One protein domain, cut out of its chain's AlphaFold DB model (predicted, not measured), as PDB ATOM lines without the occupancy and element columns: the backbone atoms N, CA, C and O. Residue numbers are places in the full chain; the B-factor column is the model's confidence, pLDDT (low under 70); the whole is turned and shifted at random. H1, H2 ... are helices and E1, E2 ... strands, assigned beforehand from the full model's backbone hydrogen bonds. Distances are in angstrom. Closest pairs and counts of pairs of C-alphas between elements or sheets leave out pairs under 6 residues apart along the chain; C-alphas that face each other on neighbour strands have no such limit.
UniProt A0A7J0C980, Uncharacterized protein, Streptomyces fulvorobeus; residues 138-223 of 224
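What this domain is: This is residues 138 to 223 of the 224 residues of an uncharacterized protein of Streptomyces fulvorobeus (UniProt A0A7J0C980). A strongly twisted, six-stranded antiparallel sheet curls round one helix, H2, which packs in its hollow side. The second helix, H1, lies far out at one end of the long axis, only grazing the sheet near E4, and the long link of residues 152 to 167 loops out to it from E2. The printed part has 86 residues, with named elements in the order E1 E2 H1 E3 E4 E5 E6 H2; the sheet's order is E1 E2 E6 E5 E4 E3, and the class is mixed, helices and strands. The whole is compact, with a radius of gyration of the C-alphas of 12.7 A and spans of 39 by 27 by 21 A.

Where its parts are: E1, residues 138 to 140, begins with C-alpha 138 at (-31.531, 8.119, 2.787) and is 6.5 A long. E2, residues 147 to 151, measures 13.0 A. H1, residues 168 to 177, measures 14.5 A, with C-alpha 168 at (-43.134, 31.634, 22.154). E3, residues 178 to 183, is 15.9 A long, and E4, residues 186 to 191, is 16.6 A. E5, residues 197 to 201, measures 13.3 A, and E6, residues 205 to 209, 13.6 A. H2, residues 213 to 222, measures 14.3 A and ends with C-alpha 222 at (-21.359, 9.168, 10.199).

How they stand to each other: E3, E4, E5 and E6 form a meander, each strand the antiparallel neighbour of the one before. N 181 and O 188 are 3.0 A apart between E3 and E4, N 191 and O 198 2.8 A between E4 and E5, and N 199 and O 207 2.8 A between E5 and E6. Beyond E6, N 150 of E2 and O 206 are 2.8 A apart. The hairpin E1 and E2 has N 140 and O 147 at 2.8 A. The edge strands E1 and E3 are apart. H2 is on one face of the sheet, giving two layers, helix and sheet; the closest C-alphas of H2 and E5 are those of Leu 216 and Leu 199, 6.5 A apart. Those of H2 and E3 are Asp 221 and Gly 183, at 6.3 A. H1 only grazes the sheet, with residues 174 to 177; its closest C-alpha to E4 is that of Leu 177, 6.4 A from that of Phe 191. H1 and H2 are apart. In both helices every O i to N i+4 pair is within hydrogen-bond range.

The domain as a whole: The two C-alphas farthest apart, those of Gly 143 and Ala 168, are 39.2 A apart. The printed part has no cut. The link E2 to H1, 16 residues, is long, and the link E1 to E2 is short; the other links are tight. The mean pLDDT of the printed part is 83.5, and residues 152 to 166 are under 70.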
ATOM      1  N   ASN A 138     -32.652   9.052   2.779       88.44
ATOM      2  CA  ASN A 138     -31.531   8.119   2.787       88.44
ATOM      3  C   ASN A 138     -31.588   7.266   4.054       88.44
ATOM      4  O   ASN A 138     -31.804   7.800   5.138       88.44
ATOM      5  N   VAL A 139     -31.378   5.958   3.944       91.56
ATOM      6  CA  VAL A 139     -31.369   5.058   5.103       91.56
ATOM      7  C   VAL A 139     -29.924   4.770   5.498       91.56
ATOM      8  O   VAL A 139     -29.115   4.353   4.676       91.56
ATOM      9  N   ILE A 140     -29.601   5.022   6.764       92.44
ATOM     10  CA  ILE A 140     -28.288   4.789   7.367       92.44
ATOM     11  C   ILE A 140     -28.394   3.583   8.294       92.44
ATOM     12  O   ILE A 140     -29.261   3.545   9.167       92.44
ATOM     13  N   GLY A 141     -27.472   2.635   8.151       89.69
ATOM     14  CA  GLY A 141     -27.509   1.382   8.900       89.69
ATOM     15  C   GLY A 141     -28.458   0.361   8.275       89.69
ATOM     16  O   GLY A 141     -29.014   0.578   7.202       89.69
ATOM     17  N   GLU A 142     -28.605  -0.771   8.954       88.62
ATOM     18  CA  GLU A 142     -29.361  -1.923   8.465       88.62
ATOM     19  C   GLU A 142     -30.155  -2.570   9.605       88.62
ATOM     20  O   GLU A 142     -29.820  -2.433  10.792       88.62
ATOM     21  N   GLY A 143     -31.215  -3.292   9.235       88.75
ATOM     22  CA  GLY A 143     -32.054  -4.040  10.166       88.75
ATOM     23  C   GLY A 143     -32.679  -3.148  11.240       88.75
ATOM     24  O   GLY A 143     -33.222  -2.077  10.958       88.75
ATOM     25  N   TRP A 144     -32.562  -3.574  12.497       91.31
ATOM     26  CA  TRP A 144     -33.176  -2.924  13.663       91.31
ATOM     27  C   TRP A 144     -32.506  -1.612  14.078       91.31
ATOM     28  O   TRP A 144     -32.999  -0.931  14.979       91.31
ATOM     29  N   THR A 145     -31.379  -1.280  13.445       92.38
ATOM     30  CA  THR A 145     -30.617  -0.046  13.682       92.38
ATOM     31  C   THR A 145     -30.712   0.951  12.531       92.38
ATOM     32  O   THR A 145     -29.986   1.941  12.519       92.38
ATOM     33  N   SER A 146     -31.620   0.707  11.584       92.19
ATOM     34  CA  SER A 146     -31.847   1.590  10.442       92.19
ATOM     35  C   SER A 146     -32.375   2.956  10.885       92.19
ATOM     36  O   SER A 146     -33.322   3.057  11.673       92.19
ATOM     37  N   VAL A 147     -31.780   4.011  10.339       94.00
ATOM     38  CA  VAL A 147     -32.139   5.407  10.586       94.00
ATOM     39  C   VAL A 147     -32.434   6.084   9.258       94.00
ATOM     40  O   VAL A 147     -31.571   6.169   8.391       94.00
ATOM     41  N   ALA A 148     -33.646   6.603   9.105       93.25
ATOM     42  CA  ALA A 148     -34.001   7.442   7.973       93.25
ATOM     43  C   ALA A 148     -33.445   8.854   8.192       93.25
ATOM     44  O   ALA A 148     -33.820   9.528   9.151       93.25
ATOM     45  N   ARG A 149     -32.567   9.304   7.297       92.19
ATOM     46  CA  ARG A 149     -32.172  10.701   7.135       92.19
ATOM     47  C   ARG A 149     -33.093  11.351   6.118       92.19
ATOM     48  O   ARG A 149     -33.279  10.844   5.015       92.19
ATOM     49  N   ILE A 150     -33.619  12.498   6.498       88.62
ATOM     50  CA  ILE A 150     -34.520  13.315   5.706       88.62
ATOM     51  C   ILE A 150     -33.953  14.729   5.690       88.62
ATOM     52  O   ILE A 150     -33.603  15.282   6.736       88.62
ATOM     53  N   GLU A 151     -33.865  15.316   4.504       83.00
ATOM     54  CA  GLU A 151     -33.554  16.731   4.344       83.00
ATOM     55  C   GLU A 151     -34.865  17.490   4.176       83.00
ATOM     56  O   GLU A 151     -35.734  17.072   3.412       83.00
ATOM     57  N   VAL A 152     -35.042  18.581   4.918       68.38
ATOM     58  CA  VAL A 152     -36.265  19.389   4.848       68.38
ATOM     59  C   VAL A 152     -35.943  20.678   4.088       68.38
ATOM     60  O   VAL A 152     -35.331  21.583   4.664       68.38
ATOM     61  N   PRO A 153     -36.328  20.805   2.800       55.59
ATOM     62  CA  PRO A 153     -36.045  22.004   2.021       55.59
ATOM     63  C   PRO A 153     -36.732  23.221   2.654       55.59
ATOM     64  O   PRO A 153     -37.953  23.266   2.788       55.59
ATOM     65  N   GLY A 154     -35.943  24.213   3.070       54.66
ATOM     66  CA  GLY A 154     -36.451  25.483   3.600       54.66
ATOM     67  C   GLY A 154     -37.121  25.422   4.979       54.66
ATOM     68  O   GLY A 154     -37.773  26.392   5.351       54.66
ATOM     69  N   GLY A 155     -37.010  24.315   5.729       50.44
ATOM     70  CA  GLY A 155     -37.604  24.180   7.073       50.44
ATOM     71  C   GLY A 155     -39.141  24.265   7.117       50.44
ATOM     72  O   GLY A 155     -39.729  24.297   8.197       50.44
ATOM     73  N   ALA A 156     -39.805  24.307   5.960       44.62
ATOM     74  CA  ALA A 156     -41.242  24.500   5.850       44.62
ATOM     75  C   ALA A 156     -41.973  23.180   6.132       44.62
ATOM     76  O   ALA A 156     -41.956  22.260   5.320       44.62
ATOM     77  N   GLY A 157     -42.624  23.096   7.294       48.06
ATOM     78  CA  GLY A 157     -43.518  21.985   7.647       48.06
ATOM     79  C   GLY A 157     -43.303  21.397   9.039       48.06
ATOM     80  O   GLY A 157     -44.157  20.655   9.518       48.06
ATOM     81  N   LEU A 158     -42.214  21.755   9.721       52.47
ATOM     82  CA  LEU A 158     -41.965  21.375  11.110       52.47
ATOM     83  C   LEU A 158     -41.736  22.651  11.924       52.47
ATOM     84  O   LEU A 158     -41.041  23.544  11.439       52.47
ATOM     85  N   PRO A 159     -42.310  22.787  13.134       49.50
ATOM     86  CA  PRO A 159     -42.037  23.935  13.986       49.50
ATOM     87  C   PRO A 159     -40.582  23.850  14.466       49.50
ATOM     88  O   PRO A 159     -40.262  23.243  15.486       49.50
ATOM     89  N   ALA A 160     -39.678  24.403  13.664       52.28
ATOM     90  CA  ALA A 160     -38.273  24.523  13.984       52.28
ATOM     91  C   ALA A 160     -38.057  25.711  14.925       52.28
ATOM     92  O   ALA A 160     -38.794  26.701  14.913       52.28
ATOM     93  N   ARG A 161     -37.008  25.609  15.741       47.81
ATOM     94  CA  ARG A 161     -36.624  26.652  16.686       47.81
ATOM     95  C   ARG A 161     -36.303  27.951  15.950       47.81
ATOM     96  O   ARG A 161     -35.335  28.006  15.204       47.81
ATOM     97  N   GLY A 162     -37.103  28.990  16.195       50.44
ATOM     98  CA  GLY A 162     -36.924  30.309  15.577       50.44
ATOM     99  C   GLY A 162     -37.589  30.480  14.208       50.44
ATOM    100  O   GLY A 162     -37.301  31.464  13.532       50.44
ATOM    101  N   ALA A 163     -38.474  29.563  13.799       55.28
ATOM    102  CA  ALA A 163     -39.313  29.768  12.622       55.28
ATOM    103  C   ALA A 163     -40.257  30.968  12.834       55.28
ATOM    104  O   ALA A 163     -40.961  31.050  13.847       55.28
ATOM    105  N   GLU A 164     -40.274  31.904  11.881       48.06
ATOM    106  CA  GLU A 164     -41.195  33.044  11.905       48.06
ATOM    107  C   GLU A 164     -42.647  32.545  11.969       48.06
ATOM    108  O   GLU A 164     -43.098  31.784  11.115       48.06
ATOM    109  N   GLY A 165     -43.383  32.965  13.004       61.97
ATOM    110  CA  GLY A 165     -44.798  32.623  13.189       61.97
ATOM    111  C   GLY A 165     -45.099  31.522  14.212       61.97
ATOM    112  O   GLY A 165     -46.276  31.258  14.454       61.97
ATOM    113  N   VAL A 166     -44.096  30.915  14.859       65.88
ATOM    114  CA  VAL A 166     -44.323  30.000  15.996       65.88
ATOM    115  C   VAL A 166     -44.457  30.810  17.298       65.88
ATOM    116  O   VAL A 166     -43.527  31.539  17.648       65.88
ATOM    117  N   PRO A 167     -45.580  30.709  18.041       76.88
ATOM    118  CA  PRO A 167     -45.734  31.379  19.334       76.88
ATOM    119  C   PRO A 167     -44.640  30.967  20.327       76.88
ATOM    120  O   PRO A 167     -44.230  29.803  20.357       76.88
ATOM    121  N   ALA A 168     -44.194  31.893  21.176       77.25
ATOM    122  CA  ALA A 168     -43.134  31.634  22.154       77.25
ATOM    123  C   ALA A 168     -43.482  30.464  23.094       77.25
ATOM    124  O   ALA A 168     -42.613  29.682  23.471       77.25
ATOM    125  N   GLU A 169     -44.762  30.296  23.412       79.44
ATOM    126  CA  GLU A 169     -45.296  29.218  24.241       79.44
ATOM    127  C   GLU A 169     -45.172  27.853  23.548       79.44
ATOM    128  O   GLU A 169     -44.814  26.860  24.181       79.44
ATOM    129  N   ALA A 170     -45.407  27.800  22.232       74.25
ATOM    130  CA  ALA A 170     -45.208  26.590  21.439       74.25
ATOM    131  C   ALA A 170     -43.717  26.241  21.339       74.25
ATOM    132  O   ALA A 170     -43.347  25.074  21.435       74.25
ATOM    133  N   GLN A 171     -42.850  27.250  21.233       73.00
ATOM    134  CA  GLN A 171     -41.405  27.051  21.221       73.00
ATOM    135  C   GLN A 171     -40.886  26.490  22.552       73.00
ATOM    136  O   GLN A 171     -40.102  25.544  22.555       73.00
ATOM    137  N   GLN A 172     -41.359  27.030  23.679       78.19
ATOM    138  CA  GLN A 172     -41.023  26.528  25.014       78.19
ATOM    139  C   GLN A 172     -41.530  25.104  25.242       78.19
ATOM    140  O   GLN A 172     -40.840  24.294  25.856       78.19
ATOM    141  N   PHE A 173     -42.718  24.781  24.730       79.25
ATOM    142  CA  PHE A 173     -43.257  23.429  24.794       79.25
ATOM    143  C   PHE A 173     -42.394  22.431  24.008       79.25
ATOM    144  O   PHE A 173     -42.072  21.366  24.522       79.25
ATOM    145  N   LEU A 174     -41.962  22.787  22.795       74.88
ATOM    146  CA  LEU A 174     -41.076  21.943  21.987       74.88
ATOM    147  C   LEU A 174     -39.694  21.773  22.625       74.88
ATOM    148  O   LEU A 174     -39.150  20.672  22.618       74.88
ATOM    149  N   ASP A 175     -39.153  22.835  23.222       76.38
ATOM    150  CA  ASP A 175     -37.892  22.780  23.963       76.38
ATOM    151  C   ASP A 175     -37.989  21.884  25.208       76.38
ATOM    152  O   ASP A 175     -37.002  21.266  25.593       76.38
ATOM    153  N   ALA A 176     -39.169  21.786  25.828       82.12
ATOM    154  CA  ALA A 176     -39.405  20.902  26.968       82.12
ATOM    155  C   ALA A 176     -39.562  19.420  26.573       82.12
ATOM    156  O   ALA A 176     -39.422  18.548  27.428       82.12
ATOM    157  N   LEU A 177     -39.869  19.129  25.305       83.94
ATOM    158  CA  LEU A 177     -40.054  17.765  24.794       83.94
ATOM    159  C   LEU A 177     -38.768  17.118  24.278       83.94
ATOM    160  O   LEU A 177     -38.775  15.920  23.992       83.94
ATOM    161  N   GLY A 178     -37.698  17.893  24.101       86.12
ATOM    162  CA  GLY A 178     -36.488  17.419  23.451       86.12
ATOM    163  C   GLY A 178     -35.214  17.724  24.224       86.12
ATOM    164  O   GLY A 178     -35.051  18.789  24.812       86.12
ATOM    165  N   ASP A 179     -34.265  16.800  24.150       90.69
ATOM    166  CA  ASP A 179     -32.943  16.952  24.739       90.69
ATOM    167  C   ASP A 179     -31.966  17.558  23.741       90.69
ATOM    168  O   ASP A 179     -31.826  17.084  22.610       90.69
ATOM    169  N   LYS A 180     -31.190  18.548  24.181       91.44
ATOM    170  CA  LYS A 180     -30.078  19.057  23.380       91.44
ATOM    171  C   LYS A 180     -28.938  18.049  23.310       91.44
ATOM    172  O   LYS A 180     -28.522  17.482  24.319       91.44
ATOM    173  N   VAL A 181     -28.417  17.863  22.101       94.44
ATOM    174  CA  VAL A 181     -27.251  17.023  21.823       94.44
ATOM    175  C   VAL A 181     -26.281  17.743  20.903       94.44
ATOM    176  O   VAL A 181     -26.660  18.600  20.104       94.44
ATOM    177  N   THR A 182     -25.018  17.357  21.009       93.62
ATOM    178  CA  THR A 182     -23.925  17.869  20.190       93.62
ATOM    179  C   THR A 182     -23.081  16.705  19.697       93.62
ATOM    180  O   THR A 182     -22.830  15.773  20.461       93.62
ATOM    181  N   GLY A 183     -22.608  16.787  18.461       92.75
ATOM    182  CA  GLY A 183     -21.741  15.798  17.829       92.75
ATOM    183  C   GLY A 183     -20.847  16.433  16.766       92.75
ATOM    184  O   GLY A 183     -20.779  17.653  16.610       92.75
ATOM    185  N   SER A 184     -20.166  15.599  15.990       93.12
ATOM    186  CA  SER A 184     -19.368  16.016  14.831       93.12
ATOM    187  C   SER A 184     -20.209  16.601  13.685       93.12
ATOM    188  O   SER A 184     -19.677  17.354  12.855       93.12
ATOM    189  N   PHE A 185     -21.515  16.299  13.672       91.31
ATOM    190  CA  PHE A 185     -22.525  16.923  12.810       91.31
ATOM    191  C   PHE A 185     -22.923  18.343  13.251       91.31
ATOM    192  O   PHE A 185     -23.612  19.033  12.508       91.31
ATOM    193  N   GLY A 186     -22.504  18.796  14.438       92.31
ATOM    194  CA  GLY A 186     -22.903  20.077  15.019       92.31
ATOM    195  C   GLY A 186     -23.814  19.899  16.231       92.31
ATOM    196  O   GLY A 186     -23.489  19.154  17.152       92.31
ATOM    197  N   SER A 187     -24.928  20.627  16.265       92.06
ATOM    198  CA  SER A 187     -25.895  20.614  17.370       92.06
ATOM    199  C   SER A 187     -27.291  20.249  16.875       92.06
ATOM    200  O   SER A 187     -27.609  20.407  15.694       92.06
ATOM    201  N   GLY A 188     -28.117  19.725  17.776       91.19
ATOM    202  CA  GLY A 188     -29.504  19.398  17.481       91.19
ATOM    203  C   GLY A 188     -30.326  19.107  18.728       91.19
ATOM    204  O   GLY A 188     -29.841  19.180  19.861       91.19
ATOM    205  N   THR A 189     -31.590  18.772  18.505       93.00
ATOM    206  CA  THR A 189     -32.537  18.354  19.540       93.00
ATOM    207  C   THR A 189     -33.015  16.933  19.250       93.00
ATOM    208  O   THR A 189     -33.462  16.647  18.139       93.00
ATOM    209  N   VAL A 190     -32.942  16.051  20.248       94.19
ATOM    210  CA  VAL A 190     -33.493  14.692  20.198       94.19
ATOM    211  C   VAL A 190     -34.855  14.672  20.868       94.19
ATOM    212  O   VAL A 190     -34.983  15.081  22.015       94.19
ATOM    213  N   PHE A 191     -35.848  14.146  20.170       93.50
ATOM    214  CA  PHE A 191     -37.174  13.847  20.684       93.50
ATOM    215  C   PHE A 191     -37.281  12.345  20.899       93.50
ATOM    216  O   PHE A 191     -37.109  11.558  19.961       93.50
ATOM    217  N   GLU A 192     -37.551  11.952  22.138       92.19
ATOM    218  CA  GLU A 192     -37.629  10.548  22.518       92.19
ATOM    219  C   GLU A 192     -39.077  10.087  22.681       92.19
ATOM    220  O   GLU A 192     -39.923  10.757  23.275       92.19
ATOM    221  N   THR A 193     -39.352   8.886  22.188       91.12
ATOM    222  CA  THR A 193     -40.547   8.123  22.533       91.12
ATOM    223  C   THR A 193     -40.139   6.720  22.975       91.12
ATOM    224  O   THR A 193     -38.964   6.367  23.048       91.12
ATOM    225  N   ARG A 194     -41.119   5.865  23.283       92.12
ATOM    226  CA  ARG A 194     -40.833   4.479  23.683       92.12
ATOM    227  C   ARG A 194     -40.273   3.624  22.544       92.12
ATOM    228  O   ARG A 194     -39.656   2.607  22.835       92.12
ATOM    229  N   LEU A 195     -40.539   3.995  21.287       92.31
ATOM    230  CA  LEU A 195     -40.061   3.272  20.106       92.31
ATOM    231  C   LEU A 195     -39.333   4.205  19.148       92.31
ATOM    232  O   LEU A 195     -38.142   4.051  18.929       92.31
ATOM    233  N   VAL A 196     -40.032   5.160  18.548       94.44
ATOM    234  CA  VAL A 196     -39.453   5.978  17.484       94.44
ATOM    235  C   VAL A 196     -38.856   7.239  18.081       94.44
ATOM    236  O   VAL A 196     -39.572   8.035  18.683       94.44
ATOM    237  N   ASN A 197     -37.558   7.416  17.894       95.12
ATOM    238  CA  ASN A 197     -36.847   8.615  18.302       95.12
ATOM    239  C   ASN A 197     -36.487   9.429  17.060       95.12
ATOM    240  O   ASN A 197     -36.304   8.870  15.973       95.12
ATOM    241  N   ALA A 198     -36.368  10.743  17.228       95.25
ATOM    242  CA  ALA A 198     -35.995  11.657  16.158       95.25
ATOM    243  C   ALA A 198     -34.924  12.645  16.628       95.25
ATOM    244  O   ALA A 198     -35.053  13.229  17.695       95.25
ATOM    245  N   LEU A 199     -33.889  12.868  15.825       94.06
ATOM    246  CA  LEU A 199     -32.904  13.932  15.997       94.06
ATOM    247  C   LEU A 199     -33.117  14.966  14.894       94.06
ATOM    248  O   LEU A 199     -32.994  14.644  13.716       94.06
ATOM    249  N   MET A 200     -33.400  16.205  15.283       91.25
ATOM    250  CA  MET A 200     -33.435  17.352  14.382       91.25
ATOM    251  C   MET A 200     -32.174  18.184  14.592       91.25
ATOM    252  O   MET A 200     -31.943  18.694  15.689       91.25
ATOM    253  N   THR A 201     -31.343  18.287  13.563       90.69
ATOM    254  CA  THR A 201     -30.114  19.080  13.597       90.69
ATOM    255  C   THR A 201     -30.404  20.541  13.268       90.69
ATOM    256  O   THR A 201     -31.348  20.861  12.543       90.69
ATOM    257  N   ASP A 202     -29.572  21.445  13.784       87.19
ATOM    258  CA  ASP A 202     -29.744  22.887  13.574       87.19
ATOM    259  C   ASP A 202     -29.517  23.302  12.099       87.19
ATOM    260  O   ASP A 202     -29.949  24.376  11.688       87.19
ATOM    261  N   ASP A 203     -28.882  22.448  11.283       83.94
ATOM    262  CA  ASP A 203     -28.701  22.628   9.834       83.94
ATOM    263  C   ASP A 203     -29.850  22.046   8.979       83.94
ATOM    264  O   ASP A 203     -29.748  22.018   7.753       83.94
ATOM    265  N   GLY A 204     -30.954  21.610   9.602       83.19
ATOM    266  CA  GLY A 204     -32.195  21.243   8.905       83.19
ATOM    267  C   GLY A 204     -32.296  19.784   8.448       83.19
ATOM    268  O   GLY A 204     -33.156  19.462   7.623       83.19
ATOM    269  N   LYS A 205     -31.449  18.889   8.972       88.81
ATOM    270  CA  LYS A 205     -31.553  17.441   8.738       88.81
ATOM    271  C   LYS A 205     -32.326  16.783   9.871       88.81
ATOM    272  O   LYS A 205     -32.214  17.153  11.041       88.81
ATOM    273  N   VAL A 206     -33.105  15.773   9.519       91.88
ATOM    274  CA  VAL A 206     -33.911  15.010  10.466       91.88
ATOM    275  C   VAL A 206     -33.528  13.541  10.350       91.88
ATOM    276  O   VAL A 206     -33.554  12.970   9.265       91.88
ATOM    277  N   TYR A 207     -33.156  12.936  11.474       94.25
ATOM    278  CA  TYR A 207     -32.805  11.525  11.594       94.25
ATOM    279  C   TYR A 207     -33.865  10.835  12.441       94.25
ATOM    280  O   TYR A 207     -34.076  11.240  13.581       94.25
ATOM    281  N   VAL A 208     -34.532   9.811  11.919       95.44
ATOM    282  CA  VAL A 208     -35.639   9.130  12.608       95.44
ATOM    283  C   VAL A 208     -35.455   7.627  12.538       95.44
ATOM    284  O   VAL A 208     -35.133   7.082  11.484       95.44
ATOM    285  N   GLY A 209     -35.698   6.935  13.648       93.44
ATOM    286  CA  GLY A 209     -35.684   5.477  13.661       93.44
ATOM    287  C   GLY A 209     -36.178   4.883  14.971       93.44
ATOM    288  O   GLY A 209     -36.265   5.562  15.996       93.44
ATOM    289  N   ALA A 210     -36.475   3.582  14.943       95.00
ATOM    290  CA  ALA A 210     -36.753   2.784  16.137       95.00
ATOM    291  C   ALA A 210     -35.442   2.415  16.858       95.00
ATOM    292  O   ALA A 210     -35.101   1.244  17.047       95.00
ATOM    293  N   VAL A 211     -34.671   3.443  17.210       96.25
ATOM    294  CA  VAL A 211     -33.310   3.328  17.725       96.25
ATOM    295  C   VAL A 211     -33.074   4.280  18.889       96.25
ATOM    296  O   VAL A 211     -33.766   5.282  19.048       96.25
ATOM    297  N   THR A 212     -32.095   3.971  19.730       96.25
ATOM    298  CA  THR A 212     -31.732   4.802  20.879       96.25
ATOM    299  C   THR A 212     -31.159   6.148  20.440       96.25
ATOM    300  O   THR A 212     -30.604   6.278  19.346       96.25
ATOM    301  N   LYS A 213     -31.221   7.145  21.329       95.19
ATOM    302  CA  LYS A 213     -30.580   8.456  21.152       95.19
ATOM    303  C   LYS A 213     -29.120   8.356  20.723       95.19
ATOM    304  O   LYS A 213     -28.733   8.982  19.741       95.19
ATOM    305  N   ASP A 214     -28.337   7.504  21.380       95.25
ATOM    306  CA  ASP A 214     -26.929   7.295  21.019       95.25
ATOM    307  C   ASP A 214     -26.759   6.775  19.589       95.25
ATOM    308  O   ASP A 214     -25.767   7.074  18.929       95.25
ATOM    309  N   THR A 215     -27.712   5.979  19.101       96.06
ATOM    310  CA  THR A 215     -27.689   5.444  17.736       96.06
ATOM    311  C   THR A 215     -28.056   6.517  16.715       96.06
ATOM    312  O   THR A 215     -27.401   6.590  15.680       96.06
ATOM    313  N   LEU A 216     -29.008   7.406  17.024       95.19
ATOM    314  CA  LEU A 216     -29.300   8.579  16.186       95.19
ATOM    315  C   LEU A 216     -28.109   9.533  16.094       95.19
ATOM    316  O   LEU A 216     -27.758   9.964  15.000       95.19
ATOM    317  N   VAL A 217     -27.469   9.836  17.227       95.50
ATOM    318  CA  VAL A 217     -26.278  10.699  17.275       95.50
ATOM    319  C   VAL A 217     -25.146  10.082  16.452       95.50
ATOM    320  O   VAL A 217     -24.586  10.758  15.593       95.50
ATOM    321  N   ARG A 218     -24.877   8.778  16.623       95.50
ATOM    322  CA  ARG A 218     -23.881   8.051  15.818       95.50
ATOM    323  C   ARG A 218     -24.202   8.056  14.321       95.50
ATOM    324  O   ARG A 218     -23.285   8.209  13.519       95.50
ATOM    325  N   ALA A 219     -25.468   7.895  13.942       94.56
ATOM    326  CA  ALA A 219     -25.889   7.949  12.543       94.56
ATOM    327  C   ALA A 219     -25.719   9.354  11.942       94.56
ATOM    328  O   ALA A 219     -25.298   9.485  10.798       94.56
ATOM    329  N   ALA A 220     -26.001  10.409  12.709       93.69
ATOM    330  CA  ALA A 220     -25.771  11.781  12.265       93.69
ATOM    331  C   ALA A 220     -24.274  12.103  12.135       93.69
ATOM    332  O   ALA A 220     -23.872  12.765  11.179       93.69
ATOM    333  N   ASP A 221     -23.442  11.594  13.048       93.88
ATOM    334  CA  ASP A 221     -21.984  11.746  12.997       93.88
ATOM    335  C   ASP A 221     -21.354  11.063  11.774       93.88
ATOM    336  O   ASP A 221     -20.397  11.584  11.201       93.88
ATOM    337  N   SER A 222     -21.883   9.911  11.351       91.25
ATOM    338  CA  SER A 222     -21.359   9.168  10.199       91.25
ATOM    339  C   SER A 222     -21.822   9.702   8.841       91.25
ATOM    340  O   SER A 222     -21.216   9.372   7.825       91.25
ATOM    341  N   ALA A 223     -22.871  10.526   8.802       84.69
ATOM    342  CA  ALA A 223     -23.504  11.010   7.571       84.69
ATOM    343  C   ALA A 223     -22.891  12.301   6.989       84.69
ATOM    344  O   ALA A 223     -23.536  12.961   6.161       84.69
TER     345      ALA A 223